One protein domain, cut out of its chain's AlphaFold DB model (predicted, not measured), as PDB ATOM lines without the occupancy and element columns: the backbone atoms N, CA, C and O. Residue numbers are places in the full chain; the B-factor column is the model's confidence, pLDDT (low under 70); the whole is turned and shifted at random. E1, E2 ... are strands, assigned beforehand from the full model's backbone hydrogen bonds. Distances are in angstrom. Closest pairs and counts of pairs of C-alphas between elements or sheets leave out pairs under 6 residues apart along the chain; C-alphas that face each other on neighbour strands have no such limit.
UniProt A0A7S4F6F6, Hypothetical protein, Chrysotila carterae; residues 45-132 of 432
ATOM      1  N   THR A  45     199.001 164.440 144.759       88.44
ATOM      2  CA  THR A  45     198.598 165.717 144.170       88.44
ATOM      3  C   THR A  45     199.831 166.580 143.917       88.44
ATOM      4  O   THR A  45     200.628 166.810 144.824       88.44
ATOM      5  N   LEU A  46     199.971 167.114 142.704       90.56
ATOM      6  CA  LEU A  46     200.902 168.210 142.432       90.56
ATOM      7  C   LEU A  46     200.299 169.505 142.995       90.56
ATOM      8  O   LEU A  46     199.240 169.931 142.544       90.56
ATOM      9  N   LEU A  47     200.937 170.098 144.005       91.69
ATOM     10  CA  LEU A  47     200.433 171.285 144.702       91.69
ATOM     11  C   LEU A  47     200.860 172.586 144.013       91.69
ATOM     12  O   LEU A  47     200.066 173.516 143.920       91.69
ATOM     13  N   ASP A  48     202.114 172.653 143.562       93.81
ATOM     14  CA  ASP A  48     202.675 173.785 142.817       93.81
ATOM     15  C   ASP A  48     203.909 173.339 142.022       93.81
ATOM     16  O   ASP A  48     204.536 172.319 142.325       93.81
ATOM     17  N   CYS A  49     204.290 174.110 141.013       95.12
ATOM     18  CA  CYS A  49     205.534 173.922 140.279       95.12
ATOM     19  C   CYS A  49     206.035 175.254 139.722       95.12
ATOM     20  O   CYS A  49     205.254 176.141 139.384       95.12
ATOM     21  N   GLY A  50     207.352 175.394 139.645       91.44
ATOM     22  CA  GLY A  50     208.016 176.606 139.183       91.44
ATOM     23  C   GLY A  50     209.361 176.818 139.873       91.44
ATOM     24  O   GLY A  50     209.664 176.221 140.912       91.44
ATOM     25  N   GLY A  51     210.198 177.670 139.291       91.81
ATOM     26  CA  GLY A  51     211.555 177.931 139.763       91.81
ATOM     27  C   GLY A  51     212.428 176.674 139.770       91.81
ATOM     28  O   GLY A  51     213.200 176.477 140.705       91.81
ATOM     29  N   GLY A  52     212.252 175.793 138.781       89.81
ATOM     30  CA  GLY A  52     213.015 174.554 138.617       89.81
ATOM     31  C   GLY A  52     212.639 173.431 139.588       89.81
ATOM     32  O   GLY A  52     213.404 172.477 139.746       89.81
ATOM     33  N   ALA A  53     211.493 173.524 140.269       91.12
ATOM     34  CA  ALA A  53     211.060 172.554 141.270       91.12
ATOM     35  C   ALA A  53     209.555 172.269 141.197       91.12
ATOM     36  O   ALA A  53     208.778 173.032 140.620       91.12
ATOM     37  N   ARG A  54     209.147 171.166 141.823       93.62
ATOM     38  CA  ARG A  54     207.749 170.796 142.059       93.62
ATOM     39  C   ARG A  54     207.508 170.557 143.544       93.62
ATOM     40  O   ARG A  54     208.366 169.986 144.217       93.62
ATOM     41  N   LEU A  55     206.349 170.998 144.021       94.56
ATOM     42  CA  LEU A  55     205.814 170.751 145.353       94.56
ATOM     43  C   LEU A  55     204.679 169.734 145.227       94.56
ATOM     44  O   LEU A  55     203.691 169.970 144.536       94.56
ATOM     45  N   GLU A  56     204.813 168.604 145.902       93.25
ATOM     46  CA  GLU A  56     203.944 167.442 145.733       93.25
ATOM     47  C   GLU A  56     203.406 166.997 147.093       93.25
ATOM     48  O   GLU A  56     204.137 166.967 148.078       93.25
ATOM     49  N   GLN A  57     202.138 166.608 147.154       91.00
ATOM     50  CA  GLN A  57     201.600 165.765 148.215       91.00
ATOM     51  C   GLN A  57     201.657 164.325 147.705       91.00
ATOM     52  O   GLN A  57     201.011 164.019 146.710       91.00
ATOM     53  N   ALA A  58     202.415 163.446 148.354       89.38
ATOM     54  CA  ALA A  58     202.498 162.024 148.027       89.38
ATOM     55  C   ALA A  58     202.234 161.213 149.299       89.38
ATOM     56  O   ALA A  58     202.996 161.290 150.263       89.38
ATOM     57  N   GLY A  59     201.134 160.469 149.330       85.75
ATOM     58  CA  GLY A  59     200.586 159.859 150.537       85.75
ATOM     59  C   GLY A  59     200.473 160.890 151.665       85.75
ATOM     60  O   GLY A  59     200.094 162.045 151.454       85.75
ATOM     61  N   GLY A  60     200.888 160.495 152.866       84.19
ATOM     62  CA  GLY A  60     200.929 161.374 154.037       84.19
ATOM     63  C   GLY A  60     202.061 162.411 154.063       84.19
ATOM     64  O   GLY A  60     202.260 163.012 155.113       84.19
ATOM     65  N   ARG A  61     202.831 162.614 152.980       88.56
ATOM     66  CA  ARG A  61     204.026 163.482 152.989       88.56
ATOM     67  C   ARG A  61     204.010 164.544 151.897       88.56
ATOM     68  O   ARG A  61     203.649 164.270 150.754       88.56
ATOM     69  N   ARG A  62     204.487 165.741 152.235       92.81
ATOM     70  CA  ARG A  62     204.826 166.799 151.280       92.81
ATOM     71  C   ARG A  62     206.273 166.678 150.833       92.81
ATOM     72  O   ARG A  62     207.176 166.548 151.659       92.81
ATOM     73  N   LEU A  63     206.491 166.767 149.529       93.69
ATOM     74  CA  LEU A  63     207.792 166.646 148.891       93.69
ATOM     75  C   LEU A  63     208.101 167.899 148.078       93.69
ATOM     76  O   LEU A  63     207.228 168.418 147.386       93.69
ATOM     77  N   ILE A  64     209.356 168.336 148.099       95.00
ATOM     78  CA  ILE A  64     209.911 169.213 147.066       95.00
ATOM     79  C   ILE A  64     210.917 168.397 146.266       95.00
ATOM     80  O   ILE A  64     211.850 167.836 146.836       95.00
ATOM     81  N   ARG A  65     210.749 168.330 144.948       92.88
ATOM     82  CA  ARG A  65     211.705 167.659 144.057       92.88
ATOM     83  C   ARG A  65     212.118 168.572 142.917       92.88
ATOM     84  O   ARG A  65     211.333 169.404 142.463       92.88
ATOM     85  N   SER A  66     213.339 168.383 142.424       89.06
ATOM     86  CA  SER A  66     213.820 169.057 141.220       89.06
ATOM     87  C   SER A  66     212.912 168.756 140.023       89.06
ATOM     88  O   SER A  66     212.523 167.611 139.783       89.06
ATOM     89  N   CYS A  67     212.589 169.802 139.271       87.81
ATOM     90  CA  CYS A  67     211.850 169.757 138.017       87.81
ATOM     91  C   CYS A  67     212.446 170.823 137.082       87.81
ATOM     92  O   CYS A  67     211.904 171.925 136.995       87.81
ATOM     93  N   PRO A  68     213.593 170.556 136.428       85.31
ATOM     94  CA  PRO A  68     214.312 171.570 135.647       85.31
ATOM     95  C   PRO A  68     213.503 172.171 134.491       85.31
ATOM     96  O   PRO A  68     213.761 173.300 134.086       85.31
ATOM     97  N   SER A  69     212.507 171.440 133.981       83.88
ATOM     98  CA  SER A  69     211.572 171.930 132.964       83.88
ATOM     99  C   SER A  69     210.597 172.989 133.493       83.88
ATOM    100  O   SER A  69     210.053 173.744 132.693       83.88
ATOM    101  N   ALA A  70     210.405 173.093 134.815       88.06
ATOM    102  CA  ALA A  70     209.528 174.073 135.452       88.06
ATOM    103  C   ALA A  70     210.172 175.460 135.577       88.06
ATOM    104  O   ALA A  70     210.403 175.962 136.678       88.06
ATOM    105  N   THR A  71     210.506 176.073 134.441       91.69
ATOM    106  CA  THR A  71     211.272 177.330 134.365       91.69
ATOM    107  C   THR A  71     210.463 178.583 134.713       91.69
ATOM    108  O   THR A  71     211.048 179.630 134.989       91.69
ATOM    109  N   TRP A  72     209.132 178.497 134.736       92.00
ATOM    110  CA  TRP A  72     208.244 179.596 135.128       92.00
ATOM    111  C   TRP A  72     208.297 179.875 136.644       92.00
ATOM    112  O   TRP A  72     208.725 179.016 137.416       92.00
ATOM    113  N   PRO A  73     207.878 181.063 137.118       93.50
ATOM    114  CA  PRO A  73     207.818 181.368 138.550       93.50
ATOM    115  C   PRO A  73     206.831 180.477 139.316       93.50
ATOM    116  O   PRO A  73     205.830 180.029 138.765       93.50
ATOM    117  N   ARG A  74     207.084 180.269 140.613       93.38
ATOM    118  CA  ARG A  74     206.184 179.528 141.515       93.38
ATOM    119  C   ARG A  74     204.841 180.243 141.657       93.38
ATOM    120  O   ARG A  74     204.819 181.468 141.799       93.38
ATOM    121  N   GLY A  75     203.745 179.485 141.658       91.31
ATOM    122  CA  GLY A  75     202.399 180.032 141.825       91.31
ATOM    123  C   GLY A  75     202.039 180.316 143.286       91.31
ATOM    124  O   GLY A  75     201.329 181.279 143.576       91.31
ATOM    125  N   LEU A  76     202.540 179.499 144.217       92.88
ATOM    126  CA  LEU A  76     202.330 179.657 145.655       92.88
ATOM    127  C   LEU A  76     203.419 180.528 146.301       92.88
ATOM    128  O   LEU A  76     204.579 180.506 145.877       92.88
ATOM    129  N   PRO A  77     203.088 181.266 147.377       93.88
ATOM    130  CA  PRO A  77     204.080 182.038 148.115       93.88
ATOM    131  C   PRO A  77     205.107 181.115 148.785       93.88
ATOM    132  O   PRO A  77     204.800 179.989 149.177       93.88
ATOM    133  N   ASN A  78     206.322 181.625 149.009       92.19
ATOM    134  CA  ASN A  78     207.416 180.861 149.626       92.19
ATOM    135  C   ASN A  78     207.048 180.235 150.984       92.19
ATOM    136  O   ASN A  78     207.604 179.205 151.353       92.19
ATOM    137  N   SER A  79     206.105 180.825 151.725       93.12
ATOM    138  CA  SER A  79     205.618 180.290 153.000       93.12
ATOM    139  C   SER A  79     204.877 178.955 152.878       93.12
ATOM    140  O   SER A  79     204.848 178.216 153.861       93.12
ATOM    141  N   GLU A  80     204.291 178.664 151.710       93.38
ATOM    142  CA  GLU A  80     203.554 177.428 151.402       93.38
ATOM    143  C   GLU A  80     204.460 176.315 150.859       93.38
ATOM    144  O   GLU A  80     204.114 175.137 150.949       93.38
ATOM    145  N   TRP A  81     205.651 176.667 150.361       94.12
ATOM    146  CA  TRP A  81     206.687 175.732 149.911       94.12
ATOM    147  C   TRP A  81     207.414 175.080 151.099       94.12
ATOM    148  O   TRP A  81     208.627 175.194 151.268       94.12
ATOM    149  N   ARG A  82     206.639 174.396 151.943       92.25
ATOM    150  CA  ARG A  82     207.099 173.589 153.076       92.25
ATOM    151  C   ARG A  82     206.910 172.117 152.743       92.25
ATOM    152  O   ARG A  82     205.805 171.709 152.383       92.25
ATOM    153  N   ALA A  83     207.968 171.336 152.904       92.75
ATOM    154  CA  ALA A  83     207.958 169.908 152.636       92.75
ATOM    155  C   ALA A  83     208.584 169.124 153.783       92.75
ATOM    156  O   ALA A  83     209.503 169.605 154.446       92.75
ATOM    157  N   ASP A  84     208.093 167.903 153.969       91.44
ATOM    158  CA  ASP A  84     208.680 166.930 154.882       91.44
ATOM    159  C   ASP A  84     209.996 166.406 154.306       91.44
ATOM    160  O   ASP A  84     210.960 166.208 155.040       91.44
ATOM    161  N   LEU A  85     210.047 166.202 152.984       91.44
ATOM    162  CA  LEU A  85     211.241 165.750 152.275       91.44
ATOM    163  C   LEU A  85     211.566 166.672 151.104       91.44
ATOM    164  O   LEU A  85     210.693 167.062 150.334       91.44
ATOM    165  N   THR A  86     212.842 166.993 150.934       93.81
ATOM    166  CA  THR A  86     213.332 167.749 149.778       93.81
ATOM    167  C   THR A  86     214.405 166.944 149.070       93.81
ATOM    168  O   THR A  86     215.379 166.553 149.702       93.81
ATOM    169  N   PHE A  87     214.241 166.702 147.776       92.25
ATOM    170  CA  PHE A  87     215.271 166.098 146.946       92.25
ATOM    171  C   PHE A  87     216.066 167.170 146.209       92.25
ATOM    172  O   PHE A  87     215.500 168.053 145.560       92.25
ATOM    173  N   ASP A  88     217.379 167.031 146.290       88.25
ATOM    174  CA  ASP A  88     218.383 167.810 145.595       88.25
ATOM    175  C   ASP A  88     219.212 166.865 144.719       88.25
ATOM    176  O   ASP A  88     219.622 165.798 145.174       88.25
ATOM    177  N   ALA A  89     219.438 167.221 143.454       82.56
ATOM    178  CA  ALA A  89     220.132 166.337 142.519       82.56
ATOM    179  C   ALA A  89     221.605 166.093 142.895       82.56
ATOM    180  O   ALA A  89     222.146 165.049 142.533       82.56
ATOM    181  N   GLU A  90     222.240 167.030 143.605       84.69
ATOM    182  CA  GLU A  90     223.638 166.923 144.035       84.69
ATOM    183  C   GLU A  90     223.747 166.393 145.466       84.69
ATOM    184  O   GLU A  90     224.594 165.550 145.754       84.69
ATOM    185  N   ALA A  91     222.879 166.874 146.362       85.00
ATOM    186  CA  ALA A  91     222.944 166.569 147.791       85.00
ATOM    187  C   ALA A  91     222.010 165.433 148.249       85.00
ATOM    188  O   ALA A  91     221.989 165.108 149.434       85.00
ATOM    189  N   GLY A  92     221.216 164.853 147.348       87.62
ATOM    190  CA  GLY A  92     220.273 163.788 147.674       87.62
ATOM    191  C   GLY A  92     219.050 164.275 148.459       87.62
ATOM    192  O   GLY A  92     218.615 165.426 148.363       87.62
ATOM    193  N   TRP A  93     218.436 163.367 149.216       88.69
ATOM    194  CA  TRP A  93     217.255 163.682 150.023       88.69
ATOM    195  C   TRP A  93     217.633 164.392 151.326       88.69
ATOM    196  O   TRP A  93     218.583 164.011 151.995       88.69
ATOM    197  N   ARG A  94     216.832 165.381 151.733       89.06
ATOM    198  CA  ARG A  94     216.880 166.070 153.033       89.06
ATOM    199  C   ARG A  94     215.532 165.938 153.751       89.06
ATOM    200  O   ARG A  94     214.492 166.069 153.109       89.06
ATOM    201  N   GLY A  95     215.551 165.708 155.066       84.12
ATOM    202  CA  GLY A  95     214.364 165.528 155.919       84.12
ATOM    203  C   GLY A  95     214.448 164.285 156.826       84.12
ATOM    204  O   GLY A  95     215.469 163.606 156.830       84.12
ATOM    205  N   PRO A  96     213.395 163.947 157.594       67.81
ATOM    206  CA  PRO A  96     213.404 162.872 158.597       67.81
ATOM    207  C   PRO A  96     213.531 161.442 158.028       67.81
ATOM    208  O   PRO A  96     213.547 160.488 158.796       67.81
ATOM    209  N   LEU A  97     213.627 161.291 156.700       64.25
ATOM    210  CA  LEU A  97     213.940 160.038 155.990       64.25
ATOM    211  C   LEU A  97     215.138 160.200 155.023       64.25
ATOM    212  O   LEU A  97     215.272 159.450 154.058       64.25
ATOM    213  N   ALA A  98     215.972 161.225 155.224       53.69
ATOM    214  CA  ALA A  98     217.159 161.485 154.416       53.69
ATOM    215  C   ALA A  98     218.274 160.482 154.733       53.69
ATOM    216  O   ALA A  98     218.805 160.497 155.835       53.69
ATOM    217  N   GLU A  99     218.576 159.633 153.747       48.00
ATOM    218  CA  GLU A  99     219.674 158.658 153.639       48.00
ATOM    219  C   GLU A  99     219.975 157.752 154.852       48.00
ATOM    220  O   GLU A  99     220.361 158.173 155.936       48.00
ATOM    221  N   GLY A 100     219.874 156.437 154.633       46.22
ATOM    222  CA  GLY A 100     220.271 155.420 155.614       46.22
ATOM    223  C   GLY A 100     219.143 154.910 156.512       46.22
ATOM    224  O   GLY A 100     219.321 153.875 157.150       46.22
ATOM    225  N   SER A 101     217.951 155.522 156.497       42.38
ATOM    226  CA  SER A 101     216.765 154.844 157.022       42.38
ATOM    227  C   SER A 101     216.329 153.778 156.016       42.38
ATOM    228  O   SER A 101     215.464 154.000 155.167       42.38
ATOM    229  N   THR A 102     216.895 152.579 156.136       40.84
ATOM    230  CA  THR A 102     216.245 151.335 155.705       40.84
ATOM    231  C   THR A 102     215.025 151.082 156.587       40.84
ATOM    232  O   THR A 102     214.868 150.011 157.171       40.84
ATOM    233  N   SER A 103     214.150 152.075 156.740       41.56
ATOM    234  CA  SER A 103     212.802 151.780 157.153       41.56
ATOM    235  C   SER A 103     212.135 151.187 155.919       41.56
ATOM    236  O   SER A 103     211.346 151.838 155.239       41.56
ATOM    237  N   ASP A 104     212.352 149.891 155.743       41.94
ATOM    238  CA  ASP A 104     211.303 148.943 155.371       41.94
ATOM    239  C   ASP A 104     210.080 149.029 156.340       41.94
ATOM    240  O   ASP A 104     209.354 148.061 156.509       41.94
ATOM    241  N   ALA A 105     209.873 150.160 157.033       40.47
ATOM    242  CA  ALA A 105     209.196 150.311 158.320       40.47
ATOM    243  C   ALA A 105     208.450 151.653 158.461       40.47
ATOM    244  O   ALA A 105     208.203 152.120 159.568       40.47
ATOM    245  N   ALA A 106     208.077 152.290 157.355       51.09
ATOM    246  CA  ALA A 106     206.895 153.140 157.383       51.09
ATOM    247  C   ALA A 106     205.880 152.490 156.449       51.09
ATOM    248  O   ALA A 106     205.685 152.960 155.330       51.09
ATOM    249  N   ASP A 107     205.267 151.397 156.917       54.75
ATOM    250  CA  ASP A 107     204.139 150.719 156.256       54.75
ATOM    251  C   ASP A 107     202.980 151.696 155.910       54.75
ATOM    252  O   ASP A 107     202.076 151.345 155.161       54.75
ATOM    253  N   ASP A 108     203.052 152.953 156.370       68.44
ATOM    254  CA  ASP A 108     202.068 154.017 156.168       68.44
ATOM    255  C   ASP A 108     202.353 154.967 154.982       68.44
ATOM    256  O   ASP A 108     201.487 155.774 154.628       68.44
ATOM    257  N   TRP A 109     203.542 154.942 154.349       85.88
ATOM    258  CA  TRP A 109     203.811 155.815 153.189       85.88
ATOM    259  C   TRP A 109     203.466 155.128 151.866       85.88
ATOM    260  O   TRP A 109     204.330 154.622 151.148       85.88
ATOM    261  N   LEU A 110     202.170 155.110 151.557       88.00
ATOM    262  CA  LEU A 110     201.610 154.361 150.434       88.00
ATOM    263  C   LEU A 110     201.077 155.265 149.318       88.00
ATOM    264  O   LEU A 110     200.600 156.380 149.549       88.00
ATOM    265  N   PHE A 111     201.123 154.734 148.100       90.00
ATOM    266  CA  PHE A 111     200.453 155.256 146.917       90.00
ATOM    267  C   PHE A 111     199.343 154.295 146.478       90.00
ATOM    268  O   PHE A 111     199.583 153.095 146.348       90.00
ATOM    269  N   ASP A 112     198.145 154.817 146.222       89.62
ATOM    270  CA  ASP A 112     197.035 154.080 145.623       89.62
ATOM    271  C   ASP A 112     197.241 153.981 144.108       89.62
ATOM    272  O   ASP A 112     197.097 154.949 143.363       89.62
ATOM    273  N   GLY A 113     197.563 152.781 143.636       83.56
ATOM    274  CA  GLY A 113     197.728 152.420 142.233       83.56
ATOM    275  C   GLY A 113     196.426 152.248 141.446       83.56
ATOM    276  O   GLY A 113     196.462 151.659 140.372       83.56
ATOM    277  N   ALA A 114     195.298 152.761 141.944       79.81
ATOM    278  CA  ALA A 114     193.940 152.465 141.485       79.81
ATOM    279  C   ALA A 114     193.466 151.058 141.889       79.81
ATOM    280  O   ALA A 114     193.129 150.200 141.066       79.81
ATOM    281  N   GLY A 115     193.410 150.851 143.205       85.25
ATOM    282  CA  GLY A 115     192.890 149.633 143.824       85.25
ATOM    283  C   GLY A 115     193.955 148.576 144.116       85.25
ATOM    284  O   GLY A 115     193.612 147.399 144.216       85.25
ATOM    285  N   PHE A 116     195.214 148.999 144.226       91.38
ATOM    286  CA  PHE A 116     196.335 148.283 144.844       91.38
ATOM    287  C   PHE A 116     197.277 149.316 145.480       91.38
ATOM    288  O   PHE A 116     197.186 150.504 145.174       91.38
ATOM    289  N   SER A 117     198.185 148.897 146.358       91.56
ATOM    290  CA  SER A 117     199.071 149.804 147.094       91.56
ATOM    291  C   SER A 117     200.535 149.626 146.696       91.56
ATOM    292  O   SER A 117     201.056 148.515 146.613       91.56
ATOM    293  N   LEU A 118     201.227 150.743 146.474       91.94
ATOM    294  CA  LEU A 118     202.671 150.784 146.256       91.94
ATOM    295  C   LEU A 118     203.346 151.484 147.434       91.94
ATOM    296  O   LEU A 118     202.970 152.602 147.784       91.94
ATOM    297  N   ALA A 119     204.374 150.861 148.008       90.25
ATOM    298  CA  ALA A 119     205.219 151.518 148.995       90.25
ATOM    299  C   ALA A 119     206.057 152.619 148.335       90.25
ATOM    300  O   ALA A 119     206.809 152.370 147.380       90.25
ATOM    301  N   LEU A 120     205.945 153.831 148.875       90.50
ATOM    302  CA  LEU A 120     206.780 154.959 148.496       90.50
ATOM    303  C   LEU A 120     208.107 154.927 149.264       90.50
ATOM    304  O   LEU A 120     208.209 154.411 150.374       90.50
ATOM    305  N   SER A 121     209.161 155.475 148.662       87.81
ATOM    306  CA  SER A 121     210.505 155.496 149.248       87.81
ATOM    307  C   SER A 121     211.326 156.664 148.719       87.81
ATOM    308  O   SER A 121     211.212 156.981 147.539       87.81
ATOM    309  N   ALA A 122     212.272 157.178 149.497       87.56
ATOM    310  CA  ALA A 122     213.295 158.099 149.005       87.56
ATOM    311  C   ALA A 122     214.354 157.353 148.160       87.56
ATOM    312  O   ALA A 122     215.313 156.793 148.685       87.56
ATOM    313  N   GLY A 123     214.159 157.282 146.840       84.56
ATOM    314  CA  GLY A 123     215.097 156.646 145.909       84.56
ATOM    315  C   GLY A 123     216.319 157.517 145.604       84.56
ATOM    316  O   GLY A 123     216.238 158.741 145.646       84.56
ATOM    317  N   ALA A 124     217.440 156.889 145.237       82.56
ATOM    318  CA  ALA A 124     218.741 157.554 145.084       82.56
ATOM    319  C   ALA A 124     218.770 158.732 144.089       82.56
ATOM    320  O   ALA A 124     219.566 159.643 144.261       82.56
ATOM    321  N   HIS A 125     217.905 158.744 143.069       84.56
ATOM    322  CA  HIS A 125     217.848 159.830 142.080       84.56
ATOM    323  C   HIS A 125     216.502 160.568 142.129       84.56
ATOM    324  O   HIS A 125     215.945 160.959 141.104       84.56
ATOM    325  N   GLY A 126     215.922 160.688 143.325       86.12
ATOM    326  CA  GLY A 126     214.678 161.425 143.546       86.12
ATOM    327  C   GLY A 126     213.415 160.670 143.136       86.12
ATOM    328  O   GLY A 126     212.316 161.223 143.235       86.12
ATOM    329  N   GLN A 127     213.526 159.413 142.687       88.38
ATOM    330  CA  GLN A 127     212.355 158.564 142.470       88.38
ATOM    331  C   GLN A 127     211.669 158.266 143.800       88.38
ATOM    332  O   GLN A 127     212.339 157.996 144.794       88.38
ATOM    333  N   ILE A 128     210.336 158.245 143.792       90.31
ATOM    334  CA  ILE A 128     209.548 157.934 144.989       90.31
ATOM    335  C   ILE A 128     209.051 156.485 145.029       90.31
ATOM    336  O   ILE A 128     208.410 156.090 145.989       90.31
ATOM    337  N   GLY A 129     209.350 155.668 144.013       88.81
ATOM    338  CA  GLY A 129     208.891 154.274 143.928       88.81
ATOM    339  C   GLY A 129     207.559 154.069 143.201       88.81
ATOM    340  O   GLY A 129     207.169 152.924 142.993       88.81
ATOM    341  N   ALA A 130     206.904 155.146 142.769       88.75
ATOM    342  CA  ALA A 130     205.729 155.135 141.904       88.75
ATOM    343  C   ALA A 130     205.805 156.299 140.903       88.75
ATOM    344  O   ALA A 130     206.448 157.316 141.186       88.75
ATOM    345  N   PHE A 131     205.129 156.139 139.765       89.06
ATOM    346  CA  PHE A 131     204.909 157.172 138.752       89.06
ATOM    347  C   PHE A 131     203.411 157.503 138.738       89.06
ATOM    348  O   PHE A 131     202.643 156.773 138.111       89.06
ATOM    349  N   PRO A 132     202.955 158.517 139.496       85.50
ATOM    350  CA  PRO A 132     201.532 158.833 139.631       85.50
ATOM    351  C   PRO A 132     200.797 159.052 138.303       85.50
ATOM    352  O   PRO A 132     199.617 158.731 138.186       85.50
TER     353      PRO A 132
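Overview. This is residues 45 to 132 of the 432 residues of the protein "Hypothetical protein" of Chrysotila carterae (UniProt A0A7S4F6F6). With little regular structure, this is one twisted sheet of five strands, E1 to E5, with a small hairpin, E6 and E7, set off from it and long loops between. The 88 printed residues hold seven named strands, E1 to E7 along the chain, and no named helix; 31 residues are in strands, all strand by class. The sheet is mixed, in the order E1 E2 E3 E4 E5. The whole is compact, radius of gyration of the C-alphas 13.1 A, spans 36 by 30 by 22 A.

Arrangement. Start with E1, residues 45 to 50, E2, 53 to 58, and E3, 61 to 66, a meander, each strand the antiparallel neighbour of the one before; within hydrogen-bond range find N 47 and O 55, 2.8 A, and N 56 and O 63, 2.8 A. E4, residues 85 to 88, is parallel to E3 (N 87 and O 64, 2.8 A) and forms a hairpin with E5, residues 92 to 94 (N 88 and O 92, 2.9 A). E6, residues 110 to 112, and E7, 117 to 119, form a hairpin, N 111 and O 118 at 2.8 A; the closest C-alphas of E2 and E6, Ala 58 and Phe 111, are 7.2 A apart.

Along the chain. Find C-alpha 45 at (198.598, 165.717, 144.170); E1 runs 15.2 A, E2 15.2 A, E3 16.3 A. E7 ends at C-alpha 119, (205.219, 151.518, 148.995).

Size, cuts and confidence. The printed part has no cut. The links E3 to E4 and E5 to E6 are long. Look at residues 96 to 108 for pLDDT under 70.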